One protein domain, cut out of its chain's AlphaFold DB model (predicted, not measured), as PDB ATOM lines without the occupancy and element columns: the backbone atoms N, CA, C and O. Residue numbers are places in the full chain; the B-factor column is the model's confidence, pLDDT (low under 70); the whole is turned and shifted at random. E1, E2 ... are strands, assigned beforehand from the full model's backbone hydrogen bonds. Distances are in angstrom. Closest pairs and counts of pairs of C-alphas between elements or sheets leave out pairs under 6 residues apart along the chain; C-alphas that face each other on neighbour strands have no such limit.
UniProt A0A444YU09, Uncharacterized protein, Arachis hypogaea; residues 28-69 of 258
ATOM      1  N   GLN A  28     -14.977  33.518 -40.277       84.12
ATOM      2  CA  GLN A  28     -16.121  33.533 -41.170       84.12
ATOM      3  C   GLN A  28     -15.690  33.869 -42.601       84.12
ATOM      4  O   GLN A  28     -14.852  34.743 -42.825       84.12
ATOM      5  N   ILE A  29     -16.261  33.140 -43.558       87.19
ATOM      6  CA  ILE A  29     -15.987  33.333 -44.976       87.19
ATOM      7  C   ILE A  29     -16.710  34.596 -45.442       87.19
ATOM      8  O   ILE A  29     -17.877  34.809 -45.127       87.19
ATOM      9  N   VAL A  30     -15.996  35.441 -46.182       89.38
ATOM     10  CA  VAL A  30     -16.491  36.741 -46.634       89.38
ATOM     11  C   VAL A  30     -17.370  36.552 -47.879       89.38
ATOM     12  O   VAL A  30     -16.858  36.102 -48.896       89.38
ATOM     13  N   PRO A  31     -18.663  36.908 -47.861       89.00
ATOM     14  CA  PRO A  31     -19.558  36.669 -49.001       89.00
ATOM     15  C   PRO A  31     -19.393  37.690 -50.139       89.00
ATOM     16  O   PRO A  31     -19.815  37.445 -51.270       89.00
ATOM     17  N   SER A  32     -18.805  38.856 -49.864       91.25
ATOM     18  CA  SER A  32     -18.631  39.928 -50.842       91.25
ATOM     19  C   SER A  32     -17.531  40.906 -50.432       91.25
ATOM     20  O   SER A  32     -17.161  41.007 -49.264       91.25
ATOM     21  N   PHE A  33     -16.997  41.651 -51.396       88.50
ATOM     22  CA  PHE A  33     -16.055  42.737 -51.131       88.50
ATOM     23  C   PHE A  33     -16.355  43.946 -52.014       88.50
ATOM     24  O   PHE A  33     -17.005  43.832 -53.052       88.50
ATOM     25  N   THR A  34     -15.863  45.116 -51.611       92.88
ATOM     26  CA  THR A  34     -15.999  46.349 -52.395       92.88
ATOM     27  C   THR A  34     -14.650  46.749 -52.969       92.88
ATOM     28  O   THR A  34     -13.668  46.871 -52.239       92.88
ATOM     29  N   ALA A  35     -14.601  46.991 -54.275       87.75
ATOM     30  CA  ALA A  35     -13.440  47.558 -54.953       87.75
ATOM     31  C   ALA A  35     -13.912  48.564 -56.003       87.75
ATOM     32  O   ALA A  35     -14.969  48.395 -56.599       87.75
ATOM     33  N   LEU A  36     -13.151  49.639 -56.231       92.44
ATOM     34  CA  LEU A  36     -13.510  50.667 -57.225       92.44
ATOM     35  C   LEU A  36     -14.944  51.217 -57.044       92.44
ATOM     36  O   LEU A  36     -15.633  51.490 -58.022       92.44
ATOM     37  N   LYS A  37     -15.401  51.349 -55.788       93.19
ATOM     38  CA  LYS A  37     -16.774  51.756 -55.419       93.19
ATOM     39  C   LYS A  37     -17.881  50.823 -55.939       93.19
ATOM     40  O   LYS A  37     -19.044  51.209 -55.971       93.19
ATOM     41  N   LYS A  38     -17.534  49.595 -56.328       90.56
ATOM     42  CA  LYS A  38     -18.467  48.561 -56.771       90.56
ATOM     43  C   LYS A  38     -18.392  47.349 -55.843       90.56
ATOM     44  O   LYS A  38     -17.302  46.926 -55.459       90.56
ATOM     45  N   GLY A  39     -19.554  46.804 -55.489       90.75
ATOM     46  CA  GLY A  39     -19.668  45.551 -54.745       90.75
ATOM     47  C   GLY A  39     -19.492  44.340 -55.660       90.75
ATOM     48  O   GLY A  39     -20.047  44.294 -56.761       90.75
ATOM     49  N   PHE A  40     -18.731  43.355 -55.197       90.31
ATOM     50  CA  PHE A  40     -18.480  42.087 -55.871       90.31
ATOM     51  C   PHE A  40     -18.891  40.944 -54.948       90.31
ATOM     52  O   PHE A  40     -18.424  40.869 -53.812       90.31
ATOM     53  N   LYS A  41     -19.757  40.055 -55.435       90.62
ATOM     54  CA  LYS A  41     -20.106  38.814 -54.733       90.62
ATOM     55  C   LYS A  41     -18.988  37.790 -54.919       90.62
ATOM     56  O   LYS A  41     -18.383  37.731 -55.990       90.62
ATOM     57  N   LEU A  42     -18.712  37.020 -53.874       89.44
ATOM     58  CA  LEU A  42     -17.731  35.944 -53.887       89.44
ATOM     59  C   LEU A  42     -18.451  34.601 -53.908       89.44
ATOM     60  O   LEU A  42     -19.255  34.300 -53.030       89.44
ATOM     61  N   GLU A  43     -18.113  33.785 -54.898       88.19
ATOM     62  CA  GLU A  43     -18.529  32.392 -54.968       88.19
ATOM     63  C   GLU A  43     -17.330  31.507 -54.658       88.19
ATOM     64  O   GLU A  43     -16.238  31.682 -55.205       88.19
ATOM     65  N   TYR A  44     -17.529  30.564 -53.744       88.44
ATOM     66  CA  TYR A  44     -16.477  29.663 -53.311       88.44
ATOM     67  C   TYR A  44     -16.769  28.245 -53.781       88.44
ATOM     68  O   TYR A  44     -17.552  27.507 -53.178       88.44
ATOM     69  N   GLU A  45     -16.088  27.834 -54.839       87.56
ATOM     70  CA  GLU A  45     -16.167  26.462 -55.315       87.56
ATOM     71  C   GLU A  45     -15.341  25.518 -54.433       87.56
ATOM     72  O   GLU A  45     -14.258  25.847 -53.946       87.56
ATOM     73  N   GLY A  46     -15.850  24.304 -54.210       85.62
ATOM     74  CA  GLY A  46     -15.075  23.240 -53.568       85.62
ATOM     75  C   GLY A  46     -14.836  23.389 -52.061       85.62
ATOM     76  O   GLY A  46     -14.133  22.550 -51.499       85.62
ATOM     77  N   LEU A  47     -15.447  24.364 -51.369       86.81
ATOM     78  CA  LEU A  47     -15.318  24.495 -49.902       86.81
ATOM     79  C   LEU A  47     -15.683  23.213 -49.150       86.81
ATOM     80  O   LEU A  47     -15.023  22.854 -48.179       86.81
ATOM     81  N   HIS A  48     -16.692  22.485 -49.632       82.00
ATOM     82  CA  HIS A  48     -17.137  21.206 -49.071       82.00
ATOM     83  C   HIS A  48     -16.050  20.113 -49.097       82.00
ATOM     84  O   HIS A  48     -16.176  19.093 -48.419       82.00
ATOM     85  N   GLN A  49     -14.982  20.297 -49.879       84.38
ATOM     86  CA  GLN A  49     -13.850  19.374 -49.952       84.38
ATOM     87  C   GLN A  49     -12.800  19.670 -48.876       84.38
ATOM     88  O   GLN A  49     -11.906  18.851 -48.660       84.38
ATOM     89  N   ILE A  50     -12.900  20.803 -48.176       85.56
ATOM     90  CA  ILE A  50     -11.970  21.185 -47.119       85.56
ATOM     91  C   ILE A  50     -12.516  20.739 -45.762       85.56
ATOM     92  O   ILE A  50     -13.637  21.049 -45.367       85.56
ATOM     93  N   CYS A  51     -11.695  20.021 -45.000       81.44
ATOM     94  CA  CYS A  51     -12.032  19.673 -43.629       81.44
ATOM     95  C   CYS A  51     -11.772  20.868 -42.702       81.44
ATOM     96  O   CYS A  51     -10.630  21.094 -42.309       81.44
ATOM     97  N   PHE A  52     -12.815  21.585 -42.280       76.56
ATOM     98  CA  PHE A  52     -12.691  22.745 -41.379       76.56
ATOM     99  C   PHE A  52     -12.050  22.433 -40.017       76.56
ATOM    100  O   PHE A  52     -11.483  23.314 -39.380       76.56
ATOM    101  N   LYS A  53     -12.060  21.166 -39.587       77.31
ATOM    102  CA  LYS A  53     -11.384  20.742 -38.353       77.31
ATOM    103  C   LYS A  53      -9.854  20.716 -38.481       77.31
ATOM    104  O   LYS A  53      -9.168  20.993 -37.504       77.31
ATOM    105  N   CYS A  54      -9.297  20.380 -39.652       78.38
ATOM    106  CA  CYS A  54      -7.840  20.248 -39.836       78.38
ATOM    107  C   CYS A  54      -7.241  21.021 -41.021       78.38
ATOM    108  O   CYS A  54      -6.037  20.925 -41.248       78.38
ATOM    109  N   GLY A  55      -8.046  21.761 -41.785       77.56
ATOM    110  CA  GLY A  55      -7.622  22.565 -42.935       77.56
ATOM    111  C   GLY A  55      -7.165  21.767 -44.161       77.56
ATOM    112  O   GLY A  55      -6.592  22.348 -45.076       77.56
ATOM    113  N   ARG A  56      -7.371  20.442 -44.196       80.75
ATOM    114  CA  ARG A  56      -6.911  19.577 -45.299       80.75
ATOM    115  C   ARG A  56      -8.000  19.365 -46.349       80.75
ATOM    116  O   ARG A  56      -9.137  19.045 -46.001       80.75
ATOM    117  N   TYR A  57      -7.624  19.476 -47.621       83.44
ATOM    118  CA  TYR A  57      -8.480  19.181 -48.773       83.44
ATOM    119  C   TYR A  57      -8.666  17.668 -48.983       83.44
ATOM    120  O   TYR A  57      -7.768  16.878 -48.693       83.44
ATOM    121  N   GLY A  58      -9.833  17.258 -49.485       77.88
ATOM    122  CA  GLY A  58     -10.187  15.867 -49.792       77.88
ATOM    123  C   GLY A  58     -10.454  14.995 -48.561       77.88
ATOM    124  O   GLY A  58     -10.687  13.792 -48.677       77.88
ATOM    125  N   HIS A  59     -10.428  15.581 -47.365       76.00
ATOM    126  CA  HIS A  59     -10.545  14.846 -46.121       76.00
ATOM    127  C   HIS A  59     -12.006  14.787 -45.655       76.00
ATOM    128  O   HIS A  59     -12.538  15.726 -45.065       76.00
ATOM    129  N   ARG A  60     -12.671  13.659 -45.930       64.62
ATOM    130  CA  ARG A  60     -14.069  13.438 -45.539       64.62
ATOM    131  C   ARG A  60     -14.177  13.181 -44.036       64.62
ATOM    132  O   ARG A  60     -13.518  12.294 -43.495       64.62
ATOM    133  N   MET A  61     -15.084  13.908 -43.383       56.12
ATOM    134  CA  MET A  61     -15.302  13.892 -41.928       56.12
ATOM    135  C   MET A  61     -15.628  12.499 -41.346       56.12
ATOM    136  O   MET A  61     -15.461  12.284 -40.149       56.12
ATOM    137  N   LYS A  62     -16.018  11.529 -42.187       57.28
ATOM    138  CA  LYS A  62     -16.279  10.127 -41.806       57.28
ATOM    139  C   LYS A  62     -15.035   9.332 -41.367       57.28
ATOM    140  O   LYS A  62     -15.185   8.193 -40.939       57.28
ATOM    141  N   MET A  63     -13.825   9.894 -41.439       55.84
ATOM    142  CA  MET A  63     -12.582   9.245 -40.986       55.84
ATOM    143  C   MET A  63     -11.942  10.010 -39.810       55.84
ATOM    144  O   MET A  63     -10.931  10.696 -39.982       55.84
ATOM    145  N   PRO A  64     -12.485   9.884 -38.582       54.56
ATOM    146  CA  PRO A  64     -12.019  10.636 -37.411       54.56
ATOM    147  C   PRO A  64     -10.548  10.374 -37.043       54.56
ATOM    148  O   PRO A  64      -9.934  11.194 -36.369       54.56
ATOM    149  N   ARG A  65      -9.935   9.283 -37.529       55.66
ATOM    150  CA  ARG A  65      -8.526   8.954 -37.240       55.66
ATOM    151  C   ARG A  65      -7.494   9.777 -38.019       55.66
ATOM    152  O   ARG A  65      -6.326   9.760 -37.648       55.66
ATOM    153  N   ILE A  66      -7.892  10.480 -39.083       58.75
ATOM    154  CA  ILE A  66      -6.974  11.283 -39.917       58.75
ATOM    155  C   ILE A  66      -7.061  12.779 -39.535       58.75
ATOM    156  O   ILE A  66      -6.149  13.568 -39.808       58.75
ATOM    157  N   CYS A  67      -8.121  13.168 -38.813       62.06
ATOM    158  CA  CYS A  67      -8.318  14.503 -38.244       62.06
ATOM    159  C   CYS A  67      -7.704  14.606 -36.841       62.06
ATOM    160  O   CYS A  67      -8.373  14.937 -35.872       62.06
ATOM    161  N   GLY A  68      -6.436  14.242 -36.699       60.53
ATOM    162  CA  GLY A  68      -5.817  14.178 -35.384       60.53
ATOM    163  C   GLY A  68      -4.327  13.969 -35.508       60.53
ATOM    164  O   GLY A  68      -3.880  12.843 -35.699       60.53
ATOM    165  N   LYS A  69      -3.600  15.087 -35.462       48.56
ATOM    166  CA  LYS A  69      -2.234  15.296 -34.959       48.56
ATOM    167  C   LYS A  69      -1.731  16.600 -35.569       48.56
ATOM    168  O   LYS A  69      -1.660  16.757 -36.788       48.56
TER     169      LYS A  69
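What this domain is: This is residues 28 to 69 of the 258 residues of an uncharacterized protein of Arachis hypogaea (UniProt A0A444YU09). This is a rod with little regular structure: a small hairpin, E1 and E2, makes one end, and a long stretch, residues 42 to 69, runs to the other end, where it winds in loops. Residues 34 to 39, the tip of the hairpin, stick out. The 42 printed residues have two named strands, E1 then E2, antiparallel, and no named helix; with 8 residues in named elements, the class is all strand. It is extended, with a radius of gyration of the C-alphas of 15.0 A, and spans 47 by 17 by 11 A.

How they stand to each other: E1, residues 32 to 35, and E2, residues 38 to 41, form a hairpin with a tight link, at 153 degrees between directions. N 33 and O 40 are within hydrogen-bond range at 2.9 A. Residues 50 to 51 pair with 56 to 57, antiparallel.

Where its parts are: C-alpha 32 begins E1 at (-18.631, 39.928, -50.842), and C-alpha 41 ends E2 at (-20.106, 38.814, -54.733). Each strand measures 10.1 A.

The domain as a whole: The C-alphas of Lys 37 and Arg 65, the two farthest apart, are 47.2 A apart. The printed part has no cut. The model's pLDDT is under 70 in residues 60 to 69.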